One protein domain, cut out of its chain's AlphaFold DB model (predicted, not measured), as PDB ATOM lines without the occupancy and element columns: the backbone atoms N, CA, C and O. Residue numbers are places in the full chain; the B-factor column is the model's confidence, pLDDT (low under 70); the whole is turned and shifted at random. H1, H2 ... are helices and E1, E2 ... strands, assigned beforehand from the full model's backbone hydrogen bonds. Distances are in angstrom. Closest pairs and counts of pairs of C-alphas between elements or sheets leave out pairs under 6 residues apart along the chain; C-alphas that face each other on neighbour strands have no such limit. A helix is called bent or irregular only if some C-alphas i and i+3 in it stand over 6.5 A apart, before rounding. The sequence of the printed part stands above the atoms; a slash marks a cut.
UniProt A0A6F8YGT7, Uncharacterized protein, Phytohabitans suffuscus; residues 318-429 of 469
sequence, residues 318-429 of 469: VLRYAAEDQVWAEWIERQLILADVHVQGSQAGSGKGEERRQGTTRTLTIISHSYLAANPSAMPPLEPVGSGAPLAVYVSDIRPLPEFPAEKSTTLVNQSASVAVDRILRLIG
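Overview. This is residues 318 to 429 of the 469 residues of an uncharacterized protein of Phytohabitans suffuscus (UniProt A0A6F8YGT7). A single strongly twisted sheet of five parallel strands has two helices, H1 and H3, over one of its faces; H1 covers the part with E2 and E1, H3 the part with E4 and E5, and the two helices are about perpendicular to each other. Short H2 only grazes the sheet just after E3, and residues 352 to 358, in the loop between E2 and E3, stick out. The printed part has 112 residues, with three named helices and five named strands in the order E1 H1 E2 E3 H2 E4 E5 H3, and the sheet's order is E2 E1 E3 E4 E5. The class is mixed, helices and strands, with under half of the residues in named elements. The whole is compact, with a radius of gyration of the C-alphas of 13.5 A and spans of 37 by 32 by 25 A.

Arrangement. Inner strand E3, residues 362 to 367, is parallel to E1, residues 318 to 321, at 15 degrees, with N 320 and O 364 2.9 A apart. E2, residues 343 to 347, is an edge strand parallel to E1 at 34 degrees, with N 346 and O 319 3.0 A apart. On the other side of E3, E4, residues 391 to 394, is parallel to it at 17 degrees, with N 367 and O 393 2.8 A apart. The other edge strand, E5, residues 409 to 411, is parallel to E4 at 16 degrees, with N 394 and O 410 2.8 A apart. These N and O pairs are within hydrogen-bond range. H1, residues 323 to 338, is on the sheet at a height over the sheet of 8.2 A, over E1 and along the strands, at 19 degrees to E1 on the local plane; it is only just not over E3, on which 2 of its C-alphas fall. The closest C-alphas of H1 and E2 are those of Glu 333 and Val 343, 6.3 A apart. H3, residues 417 to 428, is on the same face at a height over the sheet of 9.4 A, over E4 and E5 and along the strands, at 3 degrees to E5 on the local plane. The closest C-alphas of H3 and E5 are those of Thr 410 and Arg 423, 6.6 A apart. H1 and H3 are close but not clearly touching, about perpendicular at 78 degrees, with the closest C-alphas, those of Gln 335 and Val 421, 6.9 A apart. H2, residues 369 to 373, only grazes the sheet with residues 369 to 371. E1, H1, E2 and E3, H2, E4 are strand-helix-strand units, two parallel neighbour strands with a helix between, each with a right-handed crossover. Every O i to N i+4 pair is within hydrogen-bond range in H2 and H3, and 10 of 12 are in H1.

Along the chain. E1 begins at C-alpha 318, (24.569, 10.773, 23.893), and is 9.7 A long. H1, 23.2 A, is irregular, with C-alphas 324 and 327 7.8 A apart, and has a kink of 31 degrees near residue 330. E3 measures 15.9 A, E2 12.7 A, E4 10.3 A, E5 7.2 A and H2 6.4 A. H3, 17.0 A, ends at C-alpha 428, (30.283, 16.284, 33.170).

Size, cuts and confidence. The C-alphas farthest apart, those of Glu 355 and Asn 414, are 38.4 A apart. The printed part has no cut. The links E2 to E3, H2 to E4 and E4 to E5 are long. The mean pLDDT of the printed part is 74.1, and residues 345 to 361 and 375 to 389 are under 70.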
ATOM      1  N   VAL A 318      24.551  11.012  25.338       79.75
ATOM      2  CA  VAL A 318      24.569  10.773  23.893       79.75
ATOM      3  C   VAL A 318      25.812  11.441  23.324       79.75
ATOM      4  O   VAL A 318      25.942  12.667  23.360       79.75
ATOM      5  N   LEU A 319      26.745  10.636  22.815       82.81
ATOM      6  CA  LEU A 319      27.969  11.135  22.198       82.81
ATOM      7  C   LEU A 319      27.712  11.413  20.715       82.81
ATOM      8  O   LEU A 319      27.484  10.492  19.929       82.81
ATOM      9  N   ARG A 320      27.755  12.694  20.343       84.44
ATOM     10  CA  ARG A 320      27.511  13.194  18.986       84.44
ATOM     11  C   ARG A 320      28.828  13.584  18.323       84.44
ATOM     12  O   ARG A 320      29.554  14.428  18.847       84.44
ATOM     13  N   TYR A 321      29.124  13.006  17.164       85.44
ATOM     14  CA  TYR A 321      30.397  13.201  16.464       85.44
ATOM     15  C   TYR A 321      30.246  13.029  14.945       85.44
ATOM     16  O   TYR A 321      29.350  12.319  14.483       85.44
ATOM     17  N   ALA A 322      31.098  13.696  14.159       84.44
ATOM     18  CA  ALA A 322      31.177  13.462  12.716       84.44
ATOM     19  C   ALA A 322      31.823  12.095  12.439       84.44
ATOM     20  O   ALA A 322      32.616  11.622  13.249       84.44
ATOM     21  N   ALA A 323      31.526  11.449  11.309       81.88
ATOM     22  CA  ALA A 323      32.040  10.104  11.015       81.88
ATOM     23  C   ALA A 323      33.582  10.029  11.066       81.88
ATOM     24  O   ALA A 323      34.151   9.036  11.512       81.88
ATOM     25  N   GLU A 324      34.258  11.108  10.681       84.31
ATOM     26  CA  GLU A 324      35.713  11.252  10.699       84.31
ATOM     27  C   GLU A 324      36.298  11.319  12.123       84.31
ATOM     28  O   GLU A 324      37.480  11.037  12.320       84.31
ATOM     29  N   ASP A 325      35.477  11.648  13.124       87.00
ATOM     30  CA  ASP A 325      35.863  11.753  14.533       87.00
ATOM     31  C   ASP A 325      35.652  10.444  15.311       87.00
ATOM     32  O   ASP A 325      35.756  10.436  16.538       87.00
ATOM     33  N   GLN A 326      35.387   9.323  14.630       86.12
ATOM     34  CA  GLN A 326      35.127   8.028  15.270       86.12
ATOM     35  C   GLN A 326      36.206   7.636  16.294       86.12
ATOM     36  O   GLN A 326      35.889   7.169  17.382       86.12
ATOM     37  N   VAL A 327      37.484   7.893  15.998       88.56
ATOM     38  CA  VAL A 327      38.593   7.567  16.915       88.56
ATOM     39  C   VAL A 327      38.535   8.413  18.198       88.56
ATOM     40  O   VAL A 327      38.846   7.924  19.285       88.56
ATOM     41  N   TRP A 328      38.121   9.680  18.091       88.75
ATOM     42  CA  TRP A 328      37.860  10.529  19.255       88.75
ATOM     43  C   TRP A 328      36.635  10.060  20.026       88.75
ATOM     44  O   TRP A 328      36.682  10.029  21.254       88.75
ATOM     45  N   ALA A 329      35.578   9.656  19.324       87.31
ATOM     46  CA  ALA A 329      34.360   9.160  19.939       87.31
ATOM     47  C   ALA A 329      34.607   7.898  20.772       87.31
ATOM     48  O   ALA A 329      34.322   7.903  21.966       87.31
ATOM     49  N   GLU A 330      35.243   6.880  20.191       87.31
ATOM     50  CA  GLU A 330      35.583   5.628  20.879       87.31
ATOM     51  C   GLU A 330      36.494   5.867  22.093       87.31
ATOM     52  O   GLU A 330      36.345   5.234  23.143       87.31
ATOM     53  N   TRP A 331      37.450   6.800  21.978       90.38
ATOM     54  CA  TRP A 331      38.325   7.145  23.095       90.38
ATOM     55  C   TRP A 331      37.556   7.818  24.236       90.38
ATOM     56  O   TRP A 331      37.692   7.384  25.381       90.38
ATOM     57  N   ILE A 332      36.743   8.837  23.937       88.31
ATOM     58  CA  ILE A 332      35.943   9.568  24.933       88.31
ATOM     59  C   ILE A 332      34.916   8.640  25.586       88.31
ATOM     60  O   ILE A 332      34.835   8.603  26.812       88.31
ATOM     61  N   GLU A 333      34.189   7.851  24.795       85.62
ATOM     62  CA  GLU A 333      33.234   6.849  25.269       85.62
ATOM     63  C   GLU A 333      33.883   5.907  26.286       85.62
ATOM     64  O   GLU A 333      33.365   5.721  27.386       85.62
ATOM     65  N   ARG A 334      35.079   5.388  25.985       82.38
ATOM     66  CA  ARG A 334      35.806   4.526  26.921       82.38
ATOM     67  C   ARG A 334      36.149   5.233  28.233       82.38
ATOM     68  O   ARG A 334      36.048   4.603  29.282       82.38
ATOM     69  N   GLN A 335      36.572   6.500  28.195       85.12
ATOM     70  CA  GLN A 335      36.889   7.251  29.419       85.12
ATOM     71  C   GLN A 335      35.646   7.498  30.276       85.12
ATOM     72  O   GLN A 335      35.719   7.415  31.499       85.12
ATOM     73  N   LEU A 336      34.507   7.762  29.636       82.31
ATOM     74  CA  LEU A 336      33.222   7.942  30.304       82.31
ATOM     75  C   LEU A 336      32.739   6.633  30.947       82.31
ATOM     76  O   LEU A 336      32.392   6.635  32.124       82.31
ATOM     77  N   ILE A 337      32.829   5.504  30.237       79.69
ATOM     78  CA  ILE A 337      32.491   4.177  30.783       79.69
ATOM     79  C   ILE A 337      33.388   3.820  31.978       79.69
ATOM     80  O   ILE A 337      32.905   3.304  32.981       79.69
ATOM     81  N   LEU A 338      34.693   4.114  31.909       77.19
ATOM     82  CA  LEU A 338      35.616   3.900  33.036       77.19
ATOM     83  C   LEU A 338      35.290   4.774  34.258       77.19
ATOM     84  O   LEU A 338      35.691   4.434  35.369       77.19
ATOM     85  N   ALA A 339      34.571   5.877  34.058       73.69
ATOM     86  CA  ALA A 339      34.073   6.759  35.108       73.69
ATOM     87  C   ALA A 339      32.618   6.457  35.512       73.69
ATOM     88  O   ALA A 339      31.979   7.307  36.132       73.69
ATOM     89  N   ASP A 340      32.115   5.267  35.166       71.81
ATOM     90  CA  ASP A 340      30.768   4.787  35.496       71.81
ATOM     91  C   ASP A 340      29.652   5.672  34.902       71.81
ATOM     92  O   ASP A 340      28.644   5.986  35.537       71.81
ATOM     93  N   VAL A 341      29.863   6.138  33.665       74.94
ATOM     94  CA  VAL A 341      28.889   6.916  32.884       74.94
ATOM     95  C   VAL A 341      28.345   6.060  31.742       74.94
ATOM     96  O   VAL A 341      29.110   5.475  30.973       74.94
ATOM     97  N   HIS A 342      27.020   6.027  31.589       74.25
ATOM     98  CA  HIS A 342      26.362   5.335  30.484       74.25
ATOM     99  C   HIS A 342      26.450   6.182  29.211       74.25
ATOM    100  O   HIS A 342      26.007   7.329  29.189       74.25
ATOM    101  N   VAL A 343      27.001   5.623  28.133       75.12
ATOM    102  CA  VAL A 343      27.170   6.331  26.857       75.12
ATOM    103  C   VAL A 343      26.403   5.617  25.754       75.12
ATOM    104  O   VAL A 343      26.460   4.395  25.640       75.12
ATOM    105  N   GLN A 344      25.698   6.387  24.928       73.19
ATOM    106  CA  GLN A 344      25.132   5.920  23.669       73.19
ATOM    107  C   GLN A 344      25.792   6.685  22.517       73.19
ATOM    108  O   GLN A 344      25.608   7.896  22.374       73.19
ATOM    109  N   GLY A 345      26.572   5.986  21.692       61.12
ATOM    110  CA  GLY A 345      27.123   6.557  20.464       61.12
ATOM    111  C   GLY A 345      26.017   6.845  19.444       61.12
ATOM    112  O   GLY A 345      25.182   5.982  19.171       61.12
ATOM    113  N   SER A 346      25.998   8.051  18.872       61.50
ATOM    114  CA  SER A 346      25.085   8.397  17.780       61.50
ATOM    115  C   SER A 346      25.860   9.016  16.618       61.50
ATOM    116  O   SER A 346      26.248  10.185  16.652       61.50
ATOM    117  N   GLN A 347      26.118   8.196  15.596       55.62
ATOM    118  CA  GLN A 347      26.821   8.593  14.379       55.62
ATOM    119  C   GLN A 347      25.849   9.236  13.375       55.62
ATOM    120  O   GLN A 347      24.691   8.826  13.259       55.62
ATOM    121  N   ALA A 348      26.335  10.211  12.598       48.06
ATOM    122  CA  ALA A 348      25.607  10.770  11.459       48.06
ATOM    123  C   ALA A 348      25.102   9.649  10.523       48.06
ATOM    124  O   ALA A 348      25.902   8.907   9.953       48.06
ATOM    125  N   GLY A 349      23.780   9.517  10.364       44.38
ATOM    126  CA  GLY A 349      23.158   8.573   9.426       44.38
ATOM    127  C   GLY A 349      22.861   7.148   9.928       44.38
ATOM    128  O   GLY A 349      22.270   6.376   9.174       44.38
ATOM    129  N   SER A 350      23.177   6.771  11.176       43.31
ATOM    130  CA  SER A 350      22.826   5.442  11.717       43.31
ATOM    131  C   SER A 350      21.478   5.465  12.450       43.31
ATOM    132  O   SER A 350      21.406   5.491  13.678       43.31
ATOM    133  N   GLY A 351      20.377   5.467  11.698       39.50
ATOM    134  CA  GLY A 351      19.030   5.337  12.255       39.50
ATOM    135  C   GLY A 351      18.749   3.915  12.749       39.50
ATOM    136  O   GLY A 351      18.146   3.126  12.027       39.50
ATOM    137  N   LYS A 352      19.151   3.581  13.978       35.38
ATOM    138  CA  LYS A 352      18.547   2.476  14.737       35.38
ATOM    139  C   LYS A 352      17.839   3.063  15.950       35.38
ATOM    140  O   LYS A 352      18.475   3.517  16.893       35.38
ATOM    141  N   GLY A 353      16.512   3.125  15.858       42.44
ATOM    142  CA  GLY A 353      15.657   3.472  16.982       42.44
ATOM    143  C   GLY A 353      15.588   2.296  17.944       42.44
ATOM    144  O   GLY A 353      15.135   1.227  17.551       42.44
ATOM    145  N   GLU A 354      16.014   2.508  19.182       37.78
ATOM    146  CA  GLU A 354      15.763   1.608  20.306       37.78
ATOM    147  C   GLU A 354      15.338   2.421  21.538       37.78
ATOM    148  O   GLU A 354      15.544   3.633  21.623       37.78
ATOM    149  N   GLU A 355      14.611   1.736  22.415       35.38
ATOM    150  CA  GLU A 355      13.572   2.226  23.320       35.38
ATOM    151  C   GLU A 355      13.984   3.353  24.283       35.38
ATOM    152  O   GLU A 355      14.956   3.265  25.031       35.38
ATOM    153  N   ARG A 356      13.145   4.400  24.332       39.47
ATOM    154  CA  ARG A 356      13.212   5.478  25.327       39.47
ATOM    155  C   ARG A 356      12.907   4.932  26.721       39.47
ATOM    156  O   ARG A 356      11.750   4.648  27.030       39.47
ATOM    157  N   ARG A 357      13.915   4.879  27.589       42.31
ATOM    158  CA  ARG A 357      13.706   4.833  29.042       42.31
ATOM    159  C   ARG A 357      13.603   6.258  29.582       42.31
ATOM    160  O   ARG A 357      14.275   7.163  29.098       42.31
ATOM    161  N   GLN A 358      12.702   6.465  30.536       42.44
ATOM    162  CA  GLN A 358      12.451   7.764  31.158       42.44
ATOM    163  C   GLN A 358      13.652   8.160  32.031       42.44
ATOM    164  O   GLN A 358      13.796   7.666  33.144       42.44
ATOM    165  N   GLY A 359      14.511   9.035  31.508       50.75
ATOM    166  CA  GLY A 359      15.650   9.640  32.200       50.75
ATOM    167  C   GLY A 359      16.075  10.933  31.495       50.75
ATOM    168  O   GLY A 359      15.714  11.161  30.339       50.75
ATOM    169  N   THR A 360      16.801  11.812  32.186       54.31
ATOM    170  CA  THR A 360      17.342  13.043  31.592       54.31
ATOM    171  C   THR A 360      18.586  12.715  30.769       54.31
ATOM    172  O   THR A 360      19.665  12.529  31.320       54.31
ATOM    173  N   THR A 361      18.449  12.631  29.450       64.62
ATOM    174  CA  THR A 361      19.584  12.487  28.526       64.62
ATOM    175  C   THR A 361      20.357  13.811  28.421       64.62
ATOM    176  O   THR A 361      19.736  14.877  28.427       64.62
ATOM    177  N   ARG A 362      21.696  13.757  28.351       74.38
ATOM    178  CA  ARG A 362      22.553  14.916  28.030       74.38
ATOM    179  C   ARG A 362      23.387  14.622  26.789       74.38
ATOM    180  O   ARG A 362      24.014  13.572  26.690       74.38
ATOM    181  N   THR A 363      23.481  15.570  25.866       78.75
ATOM    182  CA  THR A 363      24.287  15.401  24.650       78.75
ATOM    183  C   THR A 363      25.688  15.988  24.822       78.75
ATOM    184  O   THR A 363      25.840  17.169  25.143       78.75
ATOM    185  N   LEU A 364      26.718  15.179  24.552       86.00
ATOM    186  CA  LEU A 364      28.119  15.597  24.468       86.00
ATOM    187  C   LEU A 364      28.553  15.622  23.002       86.00
ATOM    188  O   LEU A 364      28.531  14.598  22.325       86.00
ATOM    189  N   THR A 365      28.962  16.788  22.504       87.81
ATOM    190  CA  THR A 365      29.323  16.970  21.092       87.81
ATOM    191  C   THR A 365      30.827  17.094  20.905       87.81
ATOM    192  O   THR A 365      31.460  17.947  21.527       87.81
ATOM    193  N   ILE A 366      31.394  16.295  20.003       90.00
ATOM    194  CA  ILE A 366      32.775  16.448  19.543       90.00
ATOM    195  C   ILE A 366      32.805  17.511  18.445       90.00
ATOM    196  O   ILE A 366      32.203  17.339  17.387       90.00
ATOM    197  N   ILE A 367      33.504  18.614  18.710       88.31
ATOM    198  CA  ILE A 367      33.660  19.732  17.781       88.31
ATOM    199  C   ILE A 367      35.035  19.642  17.116       88.31
ATOM    200  O   ILE A 367      36.079  19.834  17.749       88.31
ATOM    201  N   SER A 368      35.014  19.362  15.818       89.19
ATOM    202  CA  SER A 368      36.169  19.260  14.925       89.19
ATOM    203  C   SER A 368      35.915  20.050  13.634       89.19
ATOM    204  O   SER A 368      34.815  20.563  13.406       89.19
ATOM    205  N   HIS A 369      36.917  20.151  12.754       87.31
ATOM    206  CA  HIS A 369      36.696  20.752  11.432       87.31
ATOM    207  C   HIS A 369      35.688  19.935  10.607       87.31
ATOM    208  O   HIS A 369      34.910  20.517   9.852       87.31
ATOM    209  N   SER A 370      35.653  18.613  10.802       85.00
ATOM    210  CA  SER A 370      34.693  17.701  10.173       85.00
ATOM    211  C   SER A 370      33.275  17.928  10.693       85.00
ATOM    212  O   SER A 370      32.335  17.949   9.906       85.00
ATOM    213  N   TYR A 371      33.114  18.202  11.993       83.31
ATOM    214  CA  TYR A 371      31.820  18.567  12.575       83.31
ATOM    215  C   TYR A 371      31.238  19.841  11.948       83.31
ATOM    216  O   TYR A 371      30.054  19.877  11.630       83.31
ATOM    217  N   LEU A 372      32.063  20.872  11.718       82.25
ATOM    218  CA  LEU A 372      31.613  22.111  11.068       82.25
ATOM    219  C   LEU A 372      31.277  21.933   9.581       82.25
ATOM    220  O   LEU A 372      30.461  22.681   9.047       82.25
ATOM    221  N   ALA A 373      31.930  20.982   8.910       80.81
ATOM    222  CA  ALA A 373      31.676  20.660   7.509       80.81
ATOM    223  C   ALA A 373      30.467  19.723   7.323       80.81
ATOM    224  O   ALA A 373      29.873  19.689   6.243       80.81
ATOM    225  N   ALA A 374      30.102  18.963   8.358       75.06
ATOM    226  CA  ALA A 374      28.966  18.057   8.339       75.06
ATOM    227  C   ALA A 374      27.639  18.830   8.304       75.06
ATOM    228  O   ALA A 374      27.464  19.848   8.971       75.06
ATOM    229  N   ASN A 375      26.668  18.325   7.537       65.38
ATOM    230  CA  ASN A 375      25.335  18.916   7.498       65.38
ATOM    231  C   ASN A 375      24.633  18.693   8.857       65.38
ATOM    232  O   ASN A 375      24.392  17.536   9.212       65.38
ATOM    233  N   PRO A 376      24.234  19.753   9.589       57.53
ATOM    234  CA  PRO A 376      23.571  19.624  10.889       57.53
ATOM    235  C   PRO A 376      22.288  18.785  10.843       57.53
ATOM    236  O   PRO A 376      21.925  18.156  11.827       57.53
ATOM    237  N   SER A 377      21.618  18.743   9.686       54.94
ATOM    238  CA  SER A 377      20.398  17.953   9.472       54.94
ATOM    239  C   SER A 377      20.644  16.462   9.186       54.94
ATOM    240  O   SER A 377      19.701  15.677   9.219       54.94
ATOM    241  N   ALA A 378      21.897  16.049   8.951       54.59
ATOM    242  CA  ALA A 378      22.307  14.639   8.870       54.59
ATOM    243  C   ALA A 378      22.706  14.052  10.241       54.59
ATOM    244  O   ALA A 378      22.992  12.857  10.357       54.59
ATOM    245  N   MET A 379      22.729  14.898  11.272       58.34
ATOM    246  CA  MET A 379      23.018  14.548  12.657       58.34
ATOM    247  C   MET A 379      21.702  14.438  13.445       58.34
ATOM    248  O   MET A 379      20.729  15.113  13.102       58.34
ATOM    249  N   PRO A 380      21.641  13.614  14.505       54.09
ATOM    250  CA  PRO A 380      20.478  13.579  15.388       54.09
ATOM    251  C   PRO A 380      20.151  14.993  15.915       54.09
ATOM    252  O   PRO A 380      21.083  15.756  16.203       54.09
ATOM    253  N   PRO A 381      18.862  15.367  16.043       53.47
ATOM    254  CA  PRO A 381      18.465  16.715  16.451       53.47
ATOM    255  C   PRO A 381      19.006  17.087  17.844       53.47
ATOM    256  O   PRO A 381      19.107  16.223  18.715       53.47
ATOM    257  N   LEU A 382      19.321  18.380  18.060       56.72
ATOM    258  CA  LEU A 382      19.513  18.925  19.413       56.72
ATOM    259  C   LEU A 382      18.257  18.611  20.240       56.72
ATOM    260  O   LEU A 382      17.139  18.730  19.744       56.72
ATOM    261  N   GLU A 383      18.477  18.153  21.466       56.00
ATOM    262  CA  GLU A 383      17.486  17.523  22.337       56.00
ATOM    263  C   GLU A 383      16.154  18.299  22.502       56.00
ATOM    264  O   GLU A 383      16.111  19.525  22.364       56.00
ATOM    265  N   PRO A 384      15.044  17.600  22.823       50.66
ATOM    266  CA  PRO A 384      13.773  18.240  23.149       50.66
ATOM    267  C   PRO A 384      13.854  19.073  24.439       50.66
ATOM    268  O   PRO A 384      14.576  18.749  25.377       50.66
ATOM    269  N   VAL A 385      13.043  20.133  24.492       38.66
ATOM    270  CA  VAL A 385      12.933  21.075  25.618       38.66
ATOM    271  C   VAL A 385      12.736  20.330  26.948       38.66
ATOM    272  O   VAL A 385      11.723  19.658  27.131       38.66
ATOM    273  N   GLY A 386      13.693  20.473  27.872       46.84
ATOM    274  CA  GLY A 386      13.676  19.850  29.206       46.84
ATOM    275  C   GLY A 386      14.845  18.900  29.496       46.84
ATOM    276  O   GLY A 386      14.998  18.469  30.637       46.84
ATOM    277  N   SER A 387      15.680  18.592  28.503       54.16
ATOM    278  CA  SER A 387      16.967  17.920  28.696       54.16
ATOM    279  C   SER A 387      18.049  18.911  29.162       54.16
ATOM    280  O   SER A 387      17.885  20.130  29.059       54.16
ATOM    281  N   GLY A 388      19.140  18.422  29.752       58.00
ATOM    282  CA  GLY A 388      20.201  19.290  30.277       58.00
ATOM    283  C   GLY A 388      20.844  20.180  29.200       58.00
ATOM    284  O   GLY A 388      20.771  19.903  28.010       58.00
ATOM    285  N   ALA A 389      21.518  21.262  29.611       65.94
ATOM    286  CA  ALA A 389      22.262  22.110  28.672       65.94
ATOM    287  C   ALA A 389      23.315  21.285  27.890       65.94
ATOM    288  O   ALA A 389      24.035  20.499  28.517       65.94
ATOM    289  N   PRO A 390      23.440  21.472  26.562       74.81
ATOM    290  CA  PRO A 390      24.305  20.648  25.725       74.81
ATOM    291  C   PRO A 390      25.789  20.914  26.031       74.81
ATOM    292  O   PRO A 390      26.184  22.043  26.328       74.81
ATOM    293  N   LEU A 391      26.613  19.864  25.972       86.88
ATOM    294  CA  LEU A 391      28.046  19.907  26.283       86.88
ATOM    295  C   LEU A 391      28.892  19.806  25.005       86.88
ATOM    296  O   LEU A 391      28.511  19.108  24.061       86.88
ATOM    297  N   ALA A 392      30.072  20.436  24.991       88.38
ATOM    298  CA  ALA A 392      31.001  20.368  23.856       88.38
ATOM    299  C   ALA A 392      32.458  20.072  24.237       88.38
ATOM    300  O   ALA A 392      32.997  20.587  25.217       88.38
ATOM    301  N   VAL A 393      33.119  19.287  23.388       91.88
ATOM    302  CA  VAL A 393      34.541  18.951  23.473       91.88
ATOM    303  C   VAL A 393      35.209  19.330  22.159       91.88
ATOM    304  O   VAL A 393      34.958  18.716  21.126       91.88
ATOM    305  N   TYR A 394      36.081  20.333  22.191       91.56
ATOM    306  CA  TYR A 394      36.840  20.773  21.025       91.56
ATOM    307  C   TYR A 394      38.087  19.903  20.849       91.56
ATOM    308  O   TYR A 394      38.979  19.903  21.700       91.56
ATOM    309  N   VAL A 395      38.153  19.170  19.737       91.12
ATOM    310  CA  VAL A 395      39.301  18.317  19.363       91.12
ATOM    311  C   VAL A 395      40.141  18.920  18.233       91.12
ATOM    312  O   VAL A 395      41.202  18.402  17.896       91.12
ATOM    313  N   SER A 396      39.687  20.032  17.653       87.88
ATOM    314  CA  SER A 396      40.412  20.850  16.676       87.88
ATOM    315  C   SER A 396      40.472  22.306  17.142       87.88
ATOM    316  O   SER A 396      39.640  22.733  17.944       87.88
ATOM    317  N   ASP A 397      41.455  23.063  16.653       86.38
ATOM    318  CA  ASP A 397      41.620  24.479  16.999       86.38
ATOM    319  C   ASP A 397      40.571  25.336  16.272       86.38
ATOM    320  O   ASP A 397      40.740  25.760  15.129       86.38
ATOM    321  N   ILE A 398      39.421  25.499  16.924       84.62
ATOM    322  CA  ILE A 398      38.214  26.125  16.384       84.62
ATOM    323  C   ILE A 398      37.737  27.191  17.365       84.62
ATOM    324  O   ILE A 398      37.787  27.007  18.582       84.62
ATOM    325  N   ARG A 399      37.234  28.315  16.837       83.50
ATOM    326  CA  ARG A 399      36.612  29.351  17.671       83.50
ATOM    327  C   ARG A 399      35.391  28.776  18.403       83.50
ATOM    328  O   ARG A 399      34.556  28.164  17.738       83.50
ATOM    329  N   PRO A 400      35.245  29.009  19.720       83.19
ATOM    330  CA  PRO A 400      34.098  28.520  20.471       83.19
ATOM    331  C   PRO A 400      32.770  28.922  19.825       83.19
ATOM    332  O   PRO A 400      32.583  30.080  19.445       83.19
ATOM    333  N   LEU A 401      31.862  27.959  19.691       80.81
ATOM    334  CA  LEU A 401      30.550  28.178  19.096       80.81
ATOM    335  C   LEU A 401      29.605  28.836  20.119       80.81
ATOM    336  O   LEU A 401      29.605  28.423  21.280       80.81
ATOM    337  N   PRO A 402      28.762  29.809  19.715       73.38
ATOM    338  CA  PRO A 402      27.866  30.529  20.631       73.38
ATOM    339  C   PRO A 402      26.855  29.638  21.367       73.38
ATOM    340  O   PRO A 402      26.372  30.004  22.434       73.38
ATOM    341  N   GLU A 403      26.531  28.477  20.797       75.69
ATOM    342  CA  GLU A 403      25.595  27.497  21.356       75.69
ATOM    343  C   GLU A 403      26.153  26.724  22.566       75.69
ATOM    344  O   GLU A 403      25.384  26.097  23.294       75.69
ATOM    345  N   PHE A 404      27.466  26.806  22.825       81.62
ATOM    346  CA  PHE A 404      28.122  26.155  23.959       81.62
ATOM    347  C   PHE A 404      28.819  27.182  24.864       81.62
ATOM    348  O   PHE A 404      29.913  27.654  24.539       81.62
ATOM    349  N   PRO A 405      28.240  27.509  26.033       78.31
ATOM    350  CA  PRO A 405      28.890  28.360  27.026       78.31
ATOM    351  C   PRO A 405      30.262  27.820  27.460       78.31
ATOM    352  O   PRO A 405      30.506  26.611  27.446       78.31
ATOM    353  N   ALA A 406      31.148  28.705  27.928       78.50
ATOM    354  CA  ALA A 406      32.482  28.320  28.410       78.50
ATOM    355  C   ALA A 406      32.427  27.310  29.574       78.50
ATOM    356  O   ALA A 406      33.261  26.419  29.666       78.50
ATOM    357  N   GLU A 407      31.404  27.396  30.425       80.62
ATOM    358  CA  GLU A 407      31.167  26.470  31.545       80.62
ATOM    359  C   GLU A 407      30.667  25.085  31.099       80.62
ATOM    360  O   GLU A 407      30.664  24.133  31.878       80.62
ATOM    361  N   LYS A 408      30.209  24.973  29.847       83.00
ATOM    362  CA  LYS A 408      29.640  23.765  29.238       83.00
ATOM    363  C   LYS A 408      30.481  23.269  28.066       83.00
ATOM    364  O   LYS A 408      30.021  22.456  27.265       83.00
ATOM    365  N   SER A 409      31.733  23.712  27.976       87.81
ATOM    366  CA  SER A 409      32.649  23.222  26.958       87.81
ATOM    367  C   SER A 409      34.101  23.139  27.419       87.81
ATOM    368  O   SER A 409      34.514  23.791  28.372       87.81
ATOM    369  N   THR A 410      34.891  22.293  26.756       91.75
ATOM    370  CA  THR A 410      36.327  22.147  27.034       91.75
ATOM    371  C   THR A 410      37.123  21.830  25.772       91.75
ATOM    372  O   THR A 410      36.572  21.316  24.803       91.75
ATOM    373  N   THR A 411      38.427  22.122  25.765       90.75
ATOM    374  CA  THR A 411      39.327  21.846  24.630       90.75
ATOM    375  C   THR A 411      40.359  20.779  24.973       90.75
ATOM    376  O   THR A 411      40.960  20.803  26.053       90.75
ATOM    377  N   LEU A 412      40.579  19.847  24.044       90.44
ATOM    378  CA  LEU A 412      41.575  18.775  24.141       90.44
ATOM    379  C   LEU A 412      42.787  19.010  23.230       90.44
ATOM    380  O   LEU A 412      43.726  18.213  23.229       90.44
ATOM    381  N   VAL A 413      42.791  20.111  22.475       87.56
ATOM    382  CA  VAL A 413      43.879  20.469  21.559       87.56
ATOM    383  C   VAL A 413      45.180  20.672  22.344       87.56
ATOM    384  O   VAL A 413      45.210  21.378  23.357       87.56
ATOM    385  N   ASN A 414      46.264  20.046  21.873       83.94
ATOM    386  CA  ASN A 414      47.601  20.097  22.481       83.94
ATOM    387  C   ASN A 414      47.648  19.679  23.966       83.94
ATOM    388  O   ASN A 414      48.501  20.154  24.714       83.94
ATOM    389  N   GLN A 415      46.733  18.814  24.414       85.94
ATOM    390  CA  GLN A 415      46.724  18.292  25.784       85.94
ATOM    391  C   GLN A 415      47.308  16.880  25.862       85.94
ATOM    392  O   GLN A 415      47.274  16.115  24.898       85.94
ATOM    393  N   SER A 416      47.822  16.508  27.037       84.31
ATOM    394  CA  SER A 416      48.134  15.109  27.336       84.31
ATOM    395  C   SER A 416      46.847  14.308  27.556       84.31
ATOM    396  O   SER A 416      45.807  14.866  27.908       84.31
ATOM    397  N   ALA A 417      46.927  12.980  27.428       82.44
ATOM    398  CA  ALA A 417      45.792  12.098  27.697       82.44
ATOM    399  C   ALA A 417      45.230  12.284  29.121       82.44
ATOM    400  O   ALA A 417      44.019  12.329  29.299       82.44
ATOM    401  N   SER A 418      46.096  12.455  30.129       79.94
ATOM    402  CA  SER A 418      45.668  12.658  31.520       79.94
ATOM    403  C   SER A 418      44.921  13.976  31.725       79.94
ATOM    404  O   SER A 418      43.894  14.000  32.400       79.94
ATOM    405  N   VAL A 419      45.394  15.063  31.109       83.62
ATOM    406  CA  VAL A 419      44.730  16.375  31.175       83.62
ATOM    407  C   VAL A 419      43.416  16.356  30.397       83.62
ATOM    408  O   VAL A 419      42.435  16.952  30.835       83.62
ATOM    409  N   ALA A 420      43.370  15.650  29.267       87.00
ATOM    410  CA  ALA A 420      42.152  15.488  28.488       87.00
ATOM    411  C   ALA A 420      41.060  14.740  29.276       87.00
ATOM    412  O   ALA A 420      39.919  15.195  29.301       87.00
ATOM    413  N   VAL A 421      41.416  13.651  29.971       84.88
ATOM    414  CA  VAL A 421      40.492  12.910  30.852       84.88
ATOM    415  C   VAL A 421      39.961  13.806  31.969       84.88
ATOM    416  O   VAL A 421      38.750  13.914  32.136       84.88
ATOM    417  N   ASP A 422      40.845  14.498  32.695       82.94
ATOM    418  CA  ASP A 422      40.452  15.403  33.786       82.94
ATOM    419  C   ASP A 422      39.480  16.494  33.305       82.94
ATOM    420  O   ASP A 422      38.457  16.747  33.940       82.94
ATOM    421  N   ARG A 423      39.739  17.087  32.134       87.69
ATOM    422  CA  ARG A 423      38.855  18.090  31.525       87.69
ATOM    423  C   ARG A 423      37.477  17.539  31.164       87.69
ATOM    424  O   ARG A 423      36.486  18.221  31.416       87.69
ATOM    425  N   ILE A 424      37.406  16.335  30.593       87.19
ATOM    426  CA  ILE A 424      36.133  15.684  30.240       87.19
ATOM    427  C   ILE A 424      35.333  15.355  31.503       87.19
ATOM    428  O   ILE A 424      34.146  15.665  31.562       87.19
ATOM    429  N   LEU A 425      35.971  14.780  32.527       83.44
ATOM    430  CA  LEU A 425      35.290  14.405  33.769       83.44
ATOM    431  C   LEU A 425      34.750  15.629  34.513       83.44
ATOM    432  O   LEU A 425      33.588  15.639  34.914       83.44
ATOM    433  N   ARG A 426      35.537  16.706  34.607       82.38
ATOM    434  CA  ARG A 426      35.059  17.966  35.194       82.38
ATOM    435  C   ARG A 426      33.886  18.558  34.422       82.38
ATOM    436  O   ARG A 426      32.948  19.043  35.047       82.38
ATOM    437  N   LEU A 427      33.918  18.492  33.088       84.44
ATOM    438  CA  LEU A 427      32.847  19.009  32.232       84.44
ATOM    439  C   LEU A 427      31.495  18.334  32.521       84.44
ATOM    440  O   LEU A 427      30.458  18.995  32.498       84.44
ATOM    441  N   ILE A 428      31.501  17.037  32.832       79.12
ATOM    442  CA  ILE A 428      30.283  16.284  33.170       79.12
ATOM    443  C   ILE A 428      29.927  16.323  34.665       79.12
ATOM    444  O   ILE A 428      28.884  15.788  35.038       79.12
ATOM    445  N   GLY A 429      30.741  16.985  35.500       73.75
ATOM    446  CA  GLY A 429      30.526  17.128  36.945       73.75
ATOM    447  C   GLY A 429      31.142  16.022  37.810       73.75
ATOM    448  O   GLY A 429      30.785  15.900  38.978       73.75
TER     449      GLY A 429